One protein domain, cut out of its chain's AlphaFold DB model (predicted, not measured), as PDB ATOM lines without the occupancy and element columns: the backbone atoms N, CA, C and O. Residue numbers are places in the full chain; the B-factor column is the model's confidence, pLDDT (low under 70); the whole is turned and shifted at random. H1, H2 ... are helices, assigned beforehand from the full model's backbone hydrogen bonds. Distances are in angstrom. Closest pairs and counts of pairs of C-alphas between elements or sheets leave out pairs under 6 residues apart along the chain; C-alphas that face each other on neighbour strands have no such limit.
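This is residues 319 to 448 of the 486 residues of an uncharacterized protein of Syncephalastrum racemosum (UniProt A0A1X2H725). Helix H5 runs through the middle, with H3 packed alongside, H1 crossing it and H6 reaching out at one end. The 130 printed residues include six named helices, H1 to H6, and no named strand: all helix, with under half in named elements. It is compact, radius of gyration of the C-alphas 14.8 A, spanning 48 by 34 by 24 A.

H5, residues 407 to 424, spans 25.2 A from C-alpha 407 at (103.070, 95.393, 134.268). H1 is 326 to 336, H2 357 to 362, H3 368 to 376, H4 388 to 394, and H6 438 to 448, ending at C-alpha 448 (115.343, 97.889, 125.928).

H5 touches H3 through 410 to 417 alone, opposite ways at a shallow 19 degrees; C-alphas 374 and 413 are closest, 5.9 A. H5 touches H1 through 415 to 422 alone, about perpendicular at 81 degrees; C-alphas 331 and 418 are closest, 6.4 A. H2 touches H3 only at the corner, C-alphas 361 and 368 closest at 6.4 A. H4 and H6 touch no helix. Every O i to N i+4 pair is within hydrogen-bond range in H1, H2, H3, H4 and H6; in H5, 13 of 14.

C-alphas 353 and 448 are farthest apart, 48.0 A. The printed part has no cut. The links are long but for the tight H2 to H3. Residues 427 to 429 are under pLDDT 70.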
ATOM      1  N   VAL A 319     105.262 105.602 142.430       91.62
ATOM      2  CA  VAL A 319     104.218 106.552 141.999       91.62
ATOM      3  C   VAL A 319     104.783 107.934 141.637       91.62
ATOM      4  O   VAL A 319     104.260 108.617 140.756       91.62
ATOM      5  N   LEU A 320     105.864 108.363 142.296       91.81
ATOM      6  CA  LEU A 320     106.435 109.694 142.093       91.81
ATOM      7  C   LEU A 320     107.344 109.812 140.866       91.81
ATOM      8  O   LEU A 320     107.621 110.939 140.456       91.81
ATOM      9  N   TYR A 321     107.835 108.701 140.308       91.12
ATOM     10  CA  TYR A 321     108.861 108.730 139.256       91.12
ATOM     11  C   TYR A 321     108.645 107.746 138.107       91.12
ATOM     12  O   TYR A 321     109.317 107.885 137.087       91.12
ATOM     13  N   LEU A 322     107.738 106.771 138.224       92.88
ATOM     14  CA  LEU A 322     107.399 105.934 137.079       92.88
ATOM     15  C   LEU A 322     106.782 106.799 135.961       92.88
ATOM     16  O   LEU A 322     105.983 107.708 136.249       92.88
ATOM     17  N   PRO A 323     107.167 106.553 134.696       92.94
ATOM     18  CA  PRO A 323     106.594 107.239 133.550       92.94
ATOM     19  C   PRO A 323     105.071 107.097 133.514       92.94
ATOM     20  O   PRO A 323     104.522 106.001 133.587       92.94
ATOM     21  N   CYS A 324     104.410 108.241 133.457       94.12
ATOM     22  CA  CYS A 324     102.971 108.417 133.325       94.12
ATOM     23  C   CYS A 324     102.715 109.895 133.030       94.12
ATOM     24  O   CYS A 324     103.585 110.752 133.270       94.12
ATOM     25  N   THR A 325     101.534 110.192 132.504       93.12
ATOM     26  CA  THR A 325     101.127 111.556 132.194       93.12
ATOM     27  C   THR A 325     100.947 112.344 133.486       93.12
ATOM     28  O   THR A 325     100.839 111.806 134.596       93.12
ATOM     29  N   ARG A 326     100.892 113.671 133.369       90.62
ATOM     30  CA  ARG A 326     100.649 114.536 134.527       90.62
ATOM     31  C   ARG A 326      99.291 114.253 135.185       90.62
ATOM     32  O   ARG A 326      99.206 114.285 136.413       90.62
ATOM     33  N   LYS A 327      98.256 113.960 134.390       91.75
ATOM     34  CA  LYS A 327      96.900 113.643 134.871       91.75
ATOM     35  C   LYS A 327      96.862 112.281 135.568       91.75
ATOM     36  O   LYS A 327      96.395 112.198 136.703       91.75
ATOM     37  N   GLU A 328      97.469 111.254 134.970       94.69
ATOM     38  CA  GLU A 328      97.650 109.933 135.593       94.69
ATOM     39  C   GLU A 328      98.375 110.036 136.941       94.69
ATOM     40  O   GLU A 328      97.877 109.554 137.962       94.69
ATOM     41  N   ARG A 329      99.511 110.749 136.980       93.88
ATOM     42  CA  ARG A 329     100.271 110.968 138.218       93.88
ATOM     43  C   ARG A 329      99.438 111.659 139.290       93.88
ATOM     44  O   ARG A 329      99.523 111.304 140.463       93.88
ATOM     45  N   HIS A 330      98.623 112.637 138.905       91.38
ATOM     46  CA  HIS A 330      97.758 113.341 139.843       91.38
ATOM     47  C   HIS A 330      96.709 112.404 140.460       91.38
ATOM     48  O   HIS A 330      96.521 112.446 141.676       91.38
ATOM     49  N   ARG A 331      96.087 111.518 139.671       93.31
ATOM     50  CA  ARG A 331      95.130 110.515 140.178       93.31
ATOM     51  C   ARG A 331      95.792 109.510 141.112       93.31
ATOM     52  O   ARG A 331      95.269 109.268 142.195       93.31
ATOM     53  N   LEU A 332      96.976 109.006 140.754       93.69
ATOM     54  CA  LEU A 332      97.761 108.117 141.619       93.69
ATOM     55  C   LEU A 332      98.064 108.770 142.974       93.69
ATOM     56  O   LEU A 332      97.858 108.163 144.024       93.69
ATOM     57  N   ILE A 333      98.522 110.026 142.960       90.31
ATOM     58  CA  ILE A 333      98.817 110.779 144.182       90.31
ATOM     59  C   ILE A 333      97.539 111.004 144.993       90.31
ATOM     60  O   ILE A 333      97.537 110.706 146.185       90.31
ATOM     61  N   LYS A 334      96.457 111.495 144.367       89.12
ATOM     62  CA  LYS A 334      95.159 111.713 145.030       89.12
ATOM     63  C   LYS A 334      94.638 110.426 145.668       89.12
ATOM     64  O   LYS A 334      94.178 110.466 146.806       89.12
ATOM     65  N   TRP A 335      94.755 109.291 144.979       90.12
ATOM     66  CA  TRP A 335      94.395 107.987 145.524       90.12
ATOM     67  C   TRP A 335      95.224 107.659 146.772       90.12
ATOM     68  O   TRP A 335      94.662 107.413 147.839       90.12
ATOM     69  N   ARG A 336      96.559 107.744 146.689       86.31
ATOM     70  CA  ARG A 336      97.467 107.442 147.813       86.31
ATOM     71  C   ARG A 336      97.220 108.302 149.052       86.31
ATOM     72  O   ARG A 336      97.370 107.821 150.169       86.31
ATOM     73  N   ILE A 337      96.826 109.561 148.873       82.62
ATOM     74  CA  ILE A 337      96.548 110.488 149.983       82.62
ATOM     75  C   ILE A 337      95.066 110.521 150.393       82.62
ATOM     76  O   ILE A 337      94.672 111.371 151.191       82.62
ATOM     77  N   SER A 338      94.246 109.592 149.881       84.06
ATOM     78  CA  SER A 338      92.806 109.472 150.168       84.06
ATOM     79  C   SER A 338      91.968 110.706 149.797       84.06
ATOM     80  O   SER A 338      91.030 111.063 150.512       84.06
ATOM     81  N   TRP A 339      92.330 111.368 148.697       84.69
ATOM     82  CA  TRP A 339      91.598 112.484 148.073       84.69
ATOM     83  C   TRP A 339      90.850 112.086 146.803       84.69
ATOM     84  O   TRP A 339      90.177 112.916 146.202       84.69
ATOM     85  N   LEU A 340      91.017 110.838 146.380       88.25
ATOM     86  CA  LEU A 340      90.189 110.201 145.376       88.25
ATOM     87  C   LEU A 340      89.605 108.934 146.022       88.25
ATOM     88  O   LEU A 340      90.391 108.079 146.468       88.25
ATOM     89  N   PRO A 341      88.269 108.819 146.140       88.00
ATOM     90  CA  PRO A 341      87.238 109.836 145.839       88.00
ATOM     91  C   PRO A 341      87.369 111.125 146.690       88.00
ATOM     92  O   PRO A 341      87.990 111.074 147.761       88.00
ATOM     93  N   PRO A 342      86.847 112.281 146.224       83.12
ATOM     94  CA  PRO A 342      86.950 113.558 146.931       83.12
ATOM     95  C   PRO A 342      86.254 113.518 148.298       83.12
ATOM     96  O   PRO A 342      85.335 112.734 148.526       83.12
ATOM     97  N   LYS A 343      86.735 114.356 149.227       79.88
ATOM     98  CA  LYS A 343      86.174 114.519 150.578       79.88
ATOM     99  C   LYS A 343      85.794 115.992 150.819       79.88
ATOM    100  O   LYS A 343      86.653 116.837 150.547       79.88
ATOM    101  N   PRO A 344      84.604 116.309 151.379       82.94
ATOM    102  CA  PRO A 344      83.526 115.382 151.766       82.94
ATOM    103  C   PRO A 344      83.013 114.568 150.570       82.94
ATOM    104  O   PRO A 344      83.192 114.993 149.431       82.94
ATOM    105  N   TYR A 345      82.502 113.358 150.825       84.25
ATOM    106  CA  TYR A 345      82.051 112.489 149.738       84.25
ATOM    107  C   TYR A 345      80.881 113.150 149.015       84.25
ATOM    108  O   TYR A 345      79.962 113.662 149.650       84.25
ATOM    109  N   VAL A 346      80.951 113.145 147.690       85.62
ATOM    110  CA  VAL A 346      79.888 113.632 146.809       85.62
ATOM    111  C   VAL A 346      78.970 112.479 146.416       85.62
ATOM    112  O   VAL A 346      79.348 111.309 146.562       85.62
ATOM    113  N   ALA A 347      77.782 112.802 145.904       87.94
ATOM    114  CA  ALA A 347      76.913 111.807 145.294       87.94
ATOM    115  C   ALA A 347      77.639 111.139 144.118       87.94
ATOM    116  O   ALA A 347      78.337 111.784 143.338       87.94
ATOM    117  N   CYS A 348      77.509 109.823 144.018       88.31
ATOM    118  CA  CYS A 348      78.069 109.062 142.913       88.31
ATOM    119  C   CYS A 348      77.219 109.279 141.659       88.31
ATOM    120  O   CYS A 348      75.991 109.290 141.753       88.31
ATOM    121  N   ALA A 349      77.836 109.315 140.474       87.69
ATOM    122  CA  ALA A 349      77.097 109.409 139.211       87.69
ATOM    123  C   ALA A 349      76.097 108.252 138.980       87.69
ATOM    124  O   ALA A 349      75.191 108.372 138.162       87.69
ATOM    125  N   CYS A 350      76.217 107.134 139.710       89.56
ATOM    126  CA  CYS A 350      75.229 106.050 139.675       89.56
ATOM    127  C   CYS A 350      73.973 106.314 140.534       89.56
ATOM    128  O   CYS A 350      73.144 105.419 140.675       89.56
ATOM    129  N   GLY A 351      73.870 107.482 141.175       86.44
ATOM    130  CA  GLY A 351      72.764 107.863 142.058       86.44
ATOM    131  C   GLY A 351      72.947 107.495 143.535       86.44
ATOM    132  O   GLY A 351      72.062 107.770 144.340       86.44
ATOM    133  N   ALA A 352      74.073 106.888 143.929       88.62
ATOM    134  CA  ALA A 352      74.345 106.609 145.342       88.62
ATOM    135  C   ALA A 352      74.679 107.905 146.111       88.62
ATOM    136  O   ALA A 352      75.382 108.761 145.570       88.62
ATOM    137  N   PRO A 353      74.254 108.043 147.382       87.56
ATOM    138  CA  PRO A 353      74.403 109.292 148.136       87.56
ATOM    139  C   PRO A 353      75.861 109.642 148.454       87.56
ATOM    140  O   PRO A 353      76.203 110.816 148.545       87.56
ATOM    141  N   GLU A 354      76.734 108.638 148.589       89.00
ATOM    142  CA  GLU A 354      78.156 108.836 148.863       89.00
ATOM    143  C   GLU A 354      79.027 107.956 147.970       89.00
ATOM    144  O   GLU A 354      78.995 106.724 148.039       89.00
ATOM    145  N   ALA A 355      79.902 108.584 147.190       87.94
ATOM    146  CA  ALA A 355      80.872 107.898 146.353       87.94
ATOM    147  C   ALA A 355      82.123 107.463 147.142       87.94
ATOM    148  O   ALA A 355      83.251 107.785 146.778       87.94
ATOM    149  N   ASN A 356      81.946 106.762 148.265       88.25
ATOM    150  CA  ASN A 356      83.060 106.276 149.084       88.25
ATOM    151  C   ASN A 356      83.715 105.007 148.485       88.25
ATOM    152  O   ASN A 356      83.161 104.343 147.610       88.25
ATOM    153  N   ARG A 357      84.921 104.646 148.957       88.25
ATOM    154  CA  ARG A 357      85.676 103.494 148.415       88.25
ATOM    155  C   ARG A 357      84.923 102.163 148.513       88.25
ATOM    156  O   ARG A 357      85.085 101.338 147.622       88.25
ATOM    157  N   ASN A 358      84.118 101.955 149.555       87.25
ATOM    158  CA  ASN A 358      83.354 100.714 149.710       87.25
ATOM    159  C   ASN A 358      82.273 100.620 148.631       87.25
ATOM    160  O   ASN A 358      82.182  99.612 147.938       87.25
ATOM    161  N   HIS A 359      81.517 101.699 148.416       90.94
ATOM    162  CA  HIS A 359      80.533 101.759 147.339       90.94
ATOM    163  C   HIS A 359      81.172 101.482 145.966       90.94
ATOM    164  O   HIS A 359      80.697 100.614 145.232       90.94
ATOM    165  N   LEU A 360      82.282 102.158 145.645       91.12
ATOM    166  CA  LEU A 360      82.951 102.043 144.342       91.12
ATOM    167  C   LEU A 360      83.420 100.614 144.016       91.12
ATOM    168  O   LEU A 360      83.374 100.221 142.856       91.12
ATOM    169  N   PHE A 361      83.859  99.846 145.018       90.44
ATOM    170  CA  PHE A 361      84.431  98.507 144.824       90.44
ATOM    171  C   PHE A 361      83.456  97.357 145.093       90.44
ATOM    172  O   PHE A 361      83.767  96.225 144.729       90.44
ATOM    173  N   SER A 362      82.308  97.612 145.725       87.94
ATOM    174  CA  SER A 362      81.369  96.552 146.122       87.94
ATOM    175  C   SER A 362      79.982  96.672 145.494       87.94
ATOM    176  O   SER A 362      79.270  95.675 145.454       87.94
ATOM    177  N   ALA A 363      79.574  97.858 145.031       90.25
ATOM    178  CA  ALA A 363      78.185  98.086 144.618       90.25
ATOM    179  C   ALA A 363      78.002  99.019 143.411       90.25
ATOM    180  O   ALA A 363      76.909  99.066 142.857       90.25
ATOM    181  N   CYS A 364      79.015  99.790 143.002       93.31
ATOM    182  CA  CYS A 364      78.843 100.796 141.955       93.31
ATOM    183  C   CYS A 364      78.762 100.167 140.547       93.31
ATOM    184  O   CYS A 364      79.789  99.722 140.025       93.31
ATOM    185  N   PRO A 365      77.602 100.197 139.862       93.31
ATOM    186  CA  PRO A 365      77.451  99.555 138.554       93.31
ATOM    187  C   PRO A 365      78.305 100.214 137.457       93.31
ATOM    188  O   PRO A 365      78.633  99.571 136.468       93.31
ATOM    189  N   LEU A 366      78.700 101.481 137.643       92.19
ATOM    190  CA  LEU A 366      79.514 102.243 136.687       92.19
ATOM    191  C   LEU A 366      81.019 101.938 136.751       92.19
ATOM    192  O   LEU A 366      81.753 102.416 135.884       92.19
ATOM    193  N   ILE A 367      81.460 101.234 137.800       93.19
ATOM    194  CA  ILE A 367      82.870 100.965 138.127       93.19
ATOM    195  C   ILE A 367      83.151  99.459 138.224       93.19
ATOM    196  O   ILE A 367      84.262  99.017 137.930       93.19
ATOM    197  N   LEU A 368      82.163  98.665 138.658       92.56
ATOM    198  CA  LEU A 368      82.306  97.223 138.875       92.56
ATOM    199  C   LEU A 368      82.859  96.450 137.663       92.56
ATOM    200  O   LEU A 368      83.720  95.600 137.892       92.56
ATOM    201  N   PRO A 369      82.460  96.719 136.402       92.44
ATOM    202  CA  PRO A 369      83.043  96.032 135.248       92.44
ATOM    203  C   PRO A 369      84.566  96.215 135.158       92.44
ATOM    204  O   PRO A 369      85.313  95.246 135.013       92.44
ATOM    205  N   GLU A 370      85.052  97.446 135.308       92.81
ATOM    206  CA  GLU A 370      86.476  97.771 135.303       92.81
ATOM    207  C   GLU A 370      87.199  97.214 136.529       92.81
ATOM    208  O   GLU A 370      88.342  96.770 136.406       92.81
ATOM    209  N   VAL A 371      86.549  97.193 137.697       92.88
ATOM    210  CA  VAL A 371      87.096  96.555 138.904       92.88
ATOM    211  C   VAL A 371      87.276  95.062 138.678       92.88
ATOM    212  O   VAL A 371      88.372  94.571 138.925       92.88
ATOM    213  N   HIS A 372      86.263  94.355 138.170       91.75
ATOM    214  CA  HIS A 372      86.346  92.919 137.897       91.75
ATOM    215  C   HIS A 372      87.459  92.601 136.896       91.75
ATOM    216  O   HIS A 372      88.304  91.748 137.176       91.75
ATOM    217  N   ASN A 373      87.522  93.349 135.790       91.62
ATOM    218  CA  ASN A 373      88.583  93.215 134.791       91.62
ATOM    219  C   ASN A 373      89.969  93.448 135.402       91.62
ATOM    220  O   ASN A 373      90.897  92.686 135.148       91.62
ATOM    221  N   PHE A 374      90.117  94.478 136.237       94.50
ATOM    222  CA  PHE A 374      91.372  94.763 136.922       94.50
ATOM    223  C   PHE A 374      91.746  93.662 137.923       94.50
ATOM    224  O   PHE A 374      92.886  93.204 137.927       94.50
ATOM    225  N   THR A 375      90.802  93.202 138.748       92.44
ATOM    226  CA  THR A 375      91.054  92.155 139.748       92.44
ATOM    227  C   THR A 375      91.381  90.807 139.120       92.44
ATOM    228  O   THR A 375      92.186  90.076 139.686       92.44
ATOM    229  N   ALA A 376      90.839  90.504 137.937       92.38
ATOM    230  CA  ALA A 376      91.163  89.287 137.195       92.38
ATOM    231  C   ALA A 376      92.631  89.238 136.725       92.38
ATOM    232  O   ALA A 376      93.152  88.159 136.459       92.38
ATOM    233  N   LEU A 377      93.315  90.387 136.647       93.50
ATOM    234  CA  LEU A 377      94.741  90.470 136.307       93.50
ATOM    235  C   LEU A 377      95.671  90.283 137.520       93.50
ATOM    236  O   LEU A 377      96.894  90.272 137.354       93.50
ATOM    237  N   LEU A 378      95.128  90.201 138.740       92.06
ATOM    238  CA  LEU A 378      95.913  90.103 139.969       92.06
ATOM    239  C   LEU A 378      96.182  88.643 140.327       92.06
ATOM    240  O   LEU A 378      95.285  87.927 140.760       92.06
ATOM    241  N   ASP A 379      97.447  88.242 140.212       87.25
ATOM    242  CA  ASP A 379      97.934  86.935 140.651       87.25
ATOM    243  C   ASP A 379      99.157  87.102 141.585       87.25
ATOM    244  O   ASP A 379     100.182  87.667 141.159       87.25
ATOM    245  N   PRO A 380      99.064  86.686 142.868       86.25
ATOM    246  CA  PRO A 380      97.864  86.184 143.554       86.25
ATOM    247  C   PRO A 380      96.834  87.300 143.838       86.25
ATOM    248  O   PRO A 380      97.201  88.483 143.873       86.25
ATOM    249  N   PRO A 381      95.558  86.952 144.096       86.75
ATOM    250  CA  PRO A 381      94.537  87.930 144.457       86.75
ATOM    251  C   PRO A 381      94.860  88.628 145.794       86.75
ATOM    252  O   PRO A 381      95.500  88.040 146.673       86.75
ATOM    253  N   PRO A 382      94.414  89.886 145.983       86.25
ATOM    254  CA  PRO A 382      94.620  90.610 147.232       86.25
ATOM    255  C   PRO A 382      93.866  89.944 148.398       86.25
ATOM    256  O   PRO A 382      92.783  89.389 148.193       86.25
ATOM    257  N   PRO A 383      94.368  90.047 149.644       86.50
ATOM    258  CA  PRO A 383      93.602  89.648 150.822       86.50
ATOM    259  C   PRO A 383      92.267  90.399 150.897       86.50
ATOM    260  O   PRO A 383      92.224  91.592 150.608       86.50
ATOM    261  N   ALA A 384      91.203  89.747 151.377       80.62
ATOM    262  CA  ALA A 384      89.846  90.318 151.412       80.62
ATOM    263  C   ALA A 384      89.728  91.658 152.172       80.62
ATOM    264  O   ALA A 384      88.826  92.447 151.914       80.62
ATOM    265  N   SER A 385      90.644  91.933 153.105       80.00
ATOM    266  CA  SER A 385      90.690  93.176 153.888       80.00
ATOM    267  C   SER A 385      91.480  94.314 153.228       80.00
ATOM    268  O   SER A 385      91.570  95.402 153.800       80.00
ATOM    269  N   VAL A 386      92.077  94.090 152.053       82.06
ATOM    270  CA  VAL A 386      92.962  95.044 151.373       82.06
ATOM    271  C   VAL A 386      92.346  95.471 150.045       82.06
ATOM    272  O   VAL A 386      91.965  94.644 149.223       82.06
ATOM    273  N   ASN A 387      92.287  96.781 149.801       87.19
ATOM    274  CA  ASN A 387      91.794  97.298 148.529       87.19
ATOM    275  C   ASN A 387      92.720  96.864 147.359       87.19
ATOM    276  O   ASN A 387      93.940  97.033 147.468       87.19
ATOM    277  N   PRO A 388      92.176  96.372 146.225       90.38
ATOM    278  CA  PRO A 388      92.974  95.899 145.089       90.38
ATOM    279  C   PRO A 388      93.944  96.935 144.498       90.38
ATOM    280  O   PRO A 388      95.058  96.582 144.100       90.38
ATOM    281  N   LEU A 389      93.563  98.220 144.458       91.56
ATOM    282  CA  LEU A 389      94.454  99.288 143.993       91.56
ATOM    283  C   LEU A 389      95.605  99.502 144.972       91.56
ATOM    284  O   LEU A 389      96.755  99.577 144.547       91.56
ATOM    285  N   ASP A 390      95.326  99.556 146.276       88.06
ATOM    286  CA  ASP A 390      96.367  99.735 147.294       88.06
ATOM    287  C   ASP A 390      97.354  98.552 147.297       88.06
ATOM    288  O   ASP A 390      98.568  98.767 147.325       88.06
ATOM    289  N   PHE A 391      96.851  97.317 147.170       87.44
ATOM    290  CA  PHE A 391      97.668  96.106 147.016       87.44
ATOM    291  C   PHE A 391      98.598  96.188 145.802       87.44
ATOM    292  O   PHE A 391      99.794  95.911 145.908       87.44
ATOM    293  N   THR A 392      98.067  96.619 144.659       90.88
ATOM    294  CA  THR A 392      98.829  96.704 143.409       90.88
ATOM    295  C   THR A 392      99.864  97.821 143.450       90.88
ATOM    296  O   THR A 392     101.018  97.620 143.069       90.88
ATOM    297  N   LEU A 393      99.493  98.997 143.960       89.69
ATOM    298  CA  LEU A 393     100.402 100.134 144.069       89.69
ATOM    299  C   LEU A 393     101.596  99.837 144.997       89.69
ATOM    300  O   LEU A 393     102.689 100.362 144.776       89.69
ATOM    301  N   ASN A 394     101.419  98.977 146.006       86.19
ATOM    302  CA  ASN A 394     102.504  98.542 146.896       86.19
ATOM    303  C   ASN A 394     103.497  97.586 146.222       86.19
ATOM    304  O   ASN A 394     104.624  97.444 146.689       86.19
ATOM    305  N   GLN A 395     103.119  96.975 145.098       87.62
ATOM    306  CA  GLN A 395     103.966  96.049 144.346       87.62
ATOM    307  C   GLN A 395     104.687  96.704 143.164       87.62
ATOM    308  O   GLN A 395     105.393  96.010 142.429       87.62
ATOM    309  N   LEU A 396     104.511  98.016 142.960       89.06
ATOM    310  CA  LEU A 396     105.075  98.723 141.811       89.06
ATOM    311  C   LEU A 396     106.588  98.497 141.674       89.06
ATOM    312  O   LEU A 396     107.321  98.511 142.671       89.06
ATOM    313  N   PRO A 397     107.091  98.348 140.436       88.94
ATOM    314  CA  PRO A 397     108.506  98.136 140.217       88.94
ATOM    315  C   PRO A 397     109.276  99.408 140.591       88.94
ATOM    316  O   PRO A 397     108.912 100.520 140.214       88.94
ATOM    317  N   LYS A 398     110.381  99.243 141.323       86.38
ATOM    318  CA  LYS A 398     111.220 100.369 141.781       86.38
ATOM    319  C   LYS A 398     112.024 101.037 140.664       86.38
ATOM    320  O   LYS A 398     112.599 102.101 140.842       86.38
ATOM    321  N   THR A 399     112.129 100.385 139.516       86.31
ATOM    322  CA  THR A 399     112.772 100.923 138.317       86.31
ATOM    323  C   THR A 399     111.985 100.458 137.108       86.31
ATOM    324  O   THR A 399     111.244  99.485 137.204       86.31
ATOM    325  N   ILE A 400     112.147 101.134 135.972       87.38
ATOM    326  CA  ILE A 400     111.540 100.699 134.711       87.38
ATOM    327  C   ILE A 400     112.256  99.410 134.270       87.38
ATOM    328  O   ILE A 400     113.448  99.477 133.944       87.38
ATOM    329  N   PRO A 401     111.592  98.242 134.273       85.56
ATOM    330  CA  PRO A 401     112.226  96.991 133.876       85.56
ATOM    331  C   PRO A 401     112.370  96.899 132.345       85.56
ATOM    332  O   PRO A 401     111.616  97.520 131.590       85.56
ATOM    333  N   LEU A 402     113.346  96.106 131.880       84.25
ATOM    334  CA  LEU A 402     113.565  95.836 130.445       84.25
ATOM    335  C   LEU A 402     112.413  95.039 129.816       84.25
ATOM    336  O   LEU A 402     112.090  95.237 128.648       84.25
ATOM    337  N   SER A 403     111.815  94.134 130.594       85.25
ATOM    338  CA  SER A 403     110.557  93.461 130.288       85.25
ATOM    339  C   SER A 403     109.572  93.848 131.381       85.25
ATOM    340  O   SER A 403     109.809  93.558 132.553       85.25
ATOM    341  N   LEU A 404     108.497  94.545 131.020       86.94
ATOM    342  CA  LEU A 404     107.451  94.914 131.975       86.94
ATOM    343  C   LEU A 404     106.731  93.688 132.549       86.94
ATOM    344  O   LEU A 404     106.157  93.782 133.633       86.94
ATOM    345  N   GLY A 405     106.793  92.534 131.873       90.88
ATOM    346  CA  GLY A 405     106.075  91.329 132.287       90.88
ATOM    347  C   GLY A 405     104.598  91.649 132.522       90.88
ATOM    348  O   GLY A 405     103.978  92.339 131.712       90.88
ATOM    349  N   ARG A 406     104.062  91.253 133.683       91.06
ATOM    350  CA  ARG A 406     102.674  91.556 134.081       91.06
ATOM    351  C   ARG A 406     102.328  93.052 134.096       91.06
ATOM    352  O   ARG A 406     101.171  93.415 133.930       91.06
ATOM    353  N   TRP A 407     103.311  93.944 134.262       92.25
ATOM    354  CA  TRP A 407     103.070  95.393 134.268       92.25
ATOM    355  C   TRP A 407     102.688  95.948 132.898       92.25
ATOM    356  O   TRP A 407     102.173  97.058 132.834       92.25
ATOM    357  N   GLN A 408     102.898  95.189 131.818       92.12
ATOM    358  CA  GLN A 408     102.467  95.592 130.482       92.12
ATOM    359  C   GLN A 408     100.941  95.718 130.381       92.12
ATOM    360  O   GLN A 408     100.454  96.608 129.694       92.12
ATOM    361  N   THR A 409     100.198  94.858 131.080       92.50
ATOM    362  CA  THR A 409      98.727  94.862 131.110       92.50
ATOM    363  C   THR A 409      98.190  95.499 132.388       92.50
ATOM    364  O   THR A 409      97.250  96.291 132.344       92.50
ATOM    365  N   LEU A 410      98.828  95.218 133.528       93.44
ATOM    366  CA  LEU A 410      98.353  95.667 134.834       93.44
ATOM    367  C   LEU A 410      98.439  97.188 135.019       93.44
ATOM    368  O   LEU A 410      97.566  97.777 135.655       93.44
ATOM    369  N   TRP A 411      99.470  97.842 134.471       94.31
ATOM    370  CA  TRP A 411      99.643  99.291 134.619       94.31
ATOM    371  C   TRP A 411      98.581 100.107 133.860       94.31
ATOM    372  O   TRP A 411      97.929 100.933 134.503       94.31
ATOM    373  N   PRO A 412      98.322  99.858 132.557       94.94
ATOM    374  CA  PRO A 412      97.191 100.465 131.854       94.94
ATOM    375  C   PRO A 412      95.846 100.241 132.550       94.94
ATOM    376  O   PRO A 412      95.088 101.193 132.733       94.94
ATOM    377  N   ALA A 413      95.565  99.008 132.994       95.19
ATOM    378  CA  ALA A 413      94.308  98.674 133.663       95.19
ATOM    379  C   ALA A 413      94.125  99.458 134.974       95.19
ATOM    380  O   ALA A 413      93.066 100.042 135.205       95.19
ATOM    381  N   LEU A 414      95.180  99.550 135.793       95.56
ATOM    382  CA  LEU A 414      95.186 100.336 137.029       95.56
ATOM    383  C   LEU A 414      94.888 101.818 136.768       95.56
ATOM    384  O   LEU A 414      94.075 102.433 137.461       95.56
ATOM    385  N   LEU A 415      95.565 102.406 135.781       95.44
ATOM    386  CA  LEU A 415      95.420 103.822 135.446       95.44
ATOM    387  C   LEU A 415      94.046 104.131 134.846       95.44
ATOM    388  O   LEU A 415      93.459 105.166 135.170       95.44
ATOM    389  N   SER A 416      93.514 103.217 134.033       94.12
ATOM    390  CA  SER A 416      92.162 103.306 133.484       94.12
ATOM    391  C   SER A 416      91.106 103.255 134.589       94.12
ATOM    392  O   SER A 416      90.224 104.111 134.632       94.12
ATOM    393  N   LEU A 417      91.239 102.330 135.546       95.69
ATOM    394  CA  LEU A 417      90.337 102.244 136.696       95.69
ATOM    395  C   LEU A 417      90.370 103.530 137.539       95.69
ATOM    396  O   LEU A 417      89.322 104.066 137.895       95.69
ATOM    397  N   LEU A 418      91.555 104.088 137.807       95.12
ATOM    398  CA  LEU A 418      91.680 105.368 138.514       95.12
ATOM    399  C   LEU A 418      91.044 106.536 137.753       95.12
ATOM    400  O   LEU A 418      90.424 107.398 138.376       95.12
ATOM    401  N   ARG A 419      91.191 106.581 136.423       93.38
ATOM    402  CA  ARG A 419      90.521 107.576 135.573       93.38
ATOM    403  C   ARG A 419      89.006 107.440 135.664       93.38
ATOM    404  O   ARG A 419      88.324 108.444 135.823       93.38
ATOM    405  N   ARG A 420      88.495 106.212 135.616       92.50
ATOM    406  CA  ARG A 420      87.062 105.932 135.690       92.50
ATOM    407  C   ARG A 420      86.468 106.315 137.050       92.50
ATOM    408  O   ARG A 420      85.410 106.933 137.097       92.50
ATOM    409  N   ILE A 421      87.186 106.046 138.142       93.38
ATOM    410  CA  ILE A 421      86.813 106.521 139.484       93.38
ATOM    411  C   ILE A 421      86.754 108.054 139.518       93.38
ATOM    412  O   ILE A 421      85.781 108.611 140.014       93.38
ATOM    413  N   ASP A 422      87.762 108.747 138.981       91.81
ATOM    414  CA  ASP A 422      87.800 110.220 138.916       91.81
ATOM    415  C   ASP A 422      86.595 110.788 138.148       91.81
ATOM    416  O   ASP A 422      85.975 111.732 138.623       91.81
ATOM    417  N   GLN A 423      86.204 110.154 137.037       89.75
ATOM    418  CA  GLN A 423      85.037 110.530 136.224       89.75
ATOM    419  C   GLN A 423      83.698 110.354 136.937       89.75
ATOM    420  O   GLN A 423      82.832 111.209 136.836       89.75
ATOM    421  N   VAL A 424      83.517 109.251 137.660       88.69
ATOM    422  CA  VAL A 424      82.255 108.958 138.363       88.69
ATOM    423  C   VAL A 424      82.105 109.773 139.653       88.69
ATOM    424  O   VAL A 424      81.008 109.866 140.206       88.69
ATOM    425  N   THR A 425      83.206 110.347 140.145       87.25
ATOM    426  CA  THR A 425      83.273 111.049 141.436       87.25
ATOM    427  C   THR A 425      83.550 112.549 141.310       87.25
ATOM    428  O   THR A 425      83.736 113.205 142.334       87.25
ATOM    429  N   SER A 426      83.598 113.095 140.089       83.19
ATOM    430  CA  SER A 426      83.864 114.516 139.832       83.19
ATOM    431  C   SER A 426      82.958 115.061 138.726       83.19
ATOM    432  O   SER A 426      82.891 114.473 137.653       83.19
ATOM    433  N   ASP A 427      82.371 116.240 138.941       66.50
ATOM    434  CA  ASP A 427      81.453 116.904 137.994       66.50
ATOM    435  C   ASP A 427      82.179 117.743 136.917       66.50
ATOM    436  O   ASP A 427      81.776 118.858 136.600       66.50
ATOM    437  N   GLY A 428      83.311 117.258 136.398       66.25
ATOM    438  CA  GLY A 428      84.168 118.026 135.485       66.25
ATOM    439  C   GLY A 428      84.174 117.511 134.049       66.25
ATOM    440  O   GLY A 428      84.082 116.307 133.818       66.25
ATOM    441  N   ASP A 429      84.395 118.413 133.092       68.62
ATOM    442  CA  ASP A 429      84.715 118.034 131.716       68.62
ATOM    443  C   ASP A 429      86.103 117.384 131.654       68.62
ATOM    444  O   ASP A 429      87.125 117.964 132.040       68.62
ATOM    445  N   PHE A 430      86.149 116.147 131.161       77.75
ATOM    446  CA  PHE A 430      87.395 115.416 130.958       77.75
ATOM    447  C   PHE A 430      87.864 115.610 129.522       77.75
ATOM    448  O   PHE A 430      87.329 115.004 128.597       77.75
ATOM    449  N   GLU A 431      88.908 116.417 129.341       80.25
ATOM    450  CA  GLU A 431      89.613 116.492 128.059       80.25
ATOM    451  C   GLU A 431      90.087 115.101 127.605       80.25
ATOM    452  O   GLU A 431      90.357 114.211 128.423       80.25
ATOM    453  N   SER A 432      90.273 114.946 126.293       84.81
ATOM    454  CA  SER A 432      90.897 113.750 125.731       84.81
ATOM    455  C   SER A 432      92.280 113.514 126.354       84.81
ATOM    456  O   SER A 432      93.072 114.437 126.559       84.81
ATOM    457  N   GLU A 433      92.558 112.259 126.689       87.94
ATOM    458  CA  GLU A 433      93.823 111.813 127.269       87.94
ATOM    459  C   GLU A 433      94.343 110.631 126.452       87.94
ATOM    460  O   GLU A 433      93.522 109.832 125.984       87.94
ATOM    461  N   PRO A 434      95.674 110.492 126.311       89.12
ATOM    462  CA  PRO A 434      96.266 109.349 125.627       89.12
ATOM    463  C   PRO A 434      95.885 108.022 126.310       89.12
ATOM    464  O   PRO A 434      95.433 108.021 127.465       89.12
ATOM    465  N   PRO A 435      96.069 106.884 125.618       91.19
ATOM    466  CA  PRO A 435      95.884 105.561 126.196       91.19
ATOM    467  C   PRO A 435      96.595 105.401 127.544       91.19
ATOM    468  O   PRO A 435      97.756 105.777 127.722       91.19
ATOM    469  N   ALA A 436      95.882 104.817 128.507       91.81
ATOM    470  CA  ALA A 436      96.370 104.687 129.870       91.81
ATOM    471  C   ALA A 436      97.691 103.901 129.918       91.81
ATOM    472  O   ALA A 436      97.794 102.790 129.400       91.81
ATOM    473  N   GLY A 437      98.706 104.464 130.572       91.19
ATOM    474  CA  GLY A 437      99.990 103.801 130.795       91.19
ATOM    475  C   GLY A 437     100.932 103.737 129.589       91.19
ATOM    476  O   GLY A 437     102.010 103.153 129.722       91.19
ATOM    477  N   GLU A 438     100.587 104.364 128.461       92.38
ATOM    478  CA  GLU A 438     101.392 104.386 127.232       92.38
ATOM    479  C   GLU A 438     102.846 104.819 127.485       92.38
ATOM    480  O   GLU A 438     103.781 104.113 127.107       92.38
ATOM    481  N   LEU A 439     103.049 105.894 128.254       92.69
ATOM    482  CA  LEU A 439     104.384 106.424 128.553       92.69
ATOM    483  C   LEU A 439     105.303 105.424 129.276       92.69
ATOM    484  O   LEU A 439     106.521 105.463 129.098       92.69
ATOM    485  N   LEU A 440     104.761 104.517 130.099       91.12
ATOM    486  CA  LEU A 440     105.575 103.474 130.737       91.12
ATOM    487  C   LEU A 440     105.998 102.407 129.727       91.12
ATOM    488  O   LEU A 440     107.141 101.940 129.771       91.12
ATOM    489  N   LEU A 441     105.089 102.036 128.823       91.50
ATOM    490  CA  LEU A 441     105.361 101.077 127.757       91.50
ATOM    491  C   LEU A 441     106.455 101.613 126.828       91.50
ATOM    492  O   LEU A 441     107.431 100.914 126.556       91.50
ATOM    493  N   GLU A 442     106.336 102.870 126.403       93.00
ATOM    494  CA  GLU A 442     107.334 103.557 125.580       93.00
ATOM    495  C   GLU A 442     108.689 103.648 126.278       93.00
ATOM    496  O   GLU A 442     109.711 103.263 125.705       93.00
ATOM    497  N   ALA A 443     108.711 104.070 127.544       92.25
ATOM    498  CA  ALA A 443     109.948 104.173 128.305       92.25
ATOM    499  C   ALA A 443     110.644 102.812 128.482       92.25
ATOM    500  O   ALA A 443     111.875 102.733 128.449       92.25
ATOM    501  N   SER A 444     109.882 101.722 128.640       92.75
ATOM    502  CA  SER A 444     110.441 100.366 128.682       92.75
ATOM    503  C   SER A 444     111.025  99.945 127.328       92.75
ATOM    504  O   SER A 444     112.153  99.446 127.285       92.75
ATOM    505  N   ARG A 445     110.324 100.216 126.214       92.69
ATOM    506  CA  ARG A 445     110.829  99.955 124.851       92.69
ATOM    507  C   ARG A 445     112.126 100.716 124.579       92.69
ATOM    508  O   ARG A 445     113.111 100.099 124.174       92.69
ATOM    509  N   ALA A 446     112.160 102.013 124.882       92.12
ATOM    510  CA  ALA A 446     113.348 102.851 124.733       92.12
ATOM    511  C   ALA A 446     114.521 102.326 125.580       92.12
ATOM    512  O   ALA A 446     115.652 102.214 125.104       92.12
ATOM    513  N   ARG A 447     114.257 101.907 126.826       91.31
ATOM    514  CA  ARG A 447     115.276 101.309 127.702       91.31
ATOM    515  C   ARG A 447     115.817  99.990 127.147       91.31
ATOM    516  O   ARG A 447     117.023  99.748 127.221       91.31
ATOM    517  N   LYS A 448     114.950  99.145 126.583       92.38
ATOM    518  CA  LYS A 448     115.343  97.889 125.928       92.38
ATOM    519  C   LYS A 448     116.223  98.153 124.705       92.38
ATOM    520  O   LYS A 448     117.264  97.513 124.574       92.38
TER     521      LYS A 448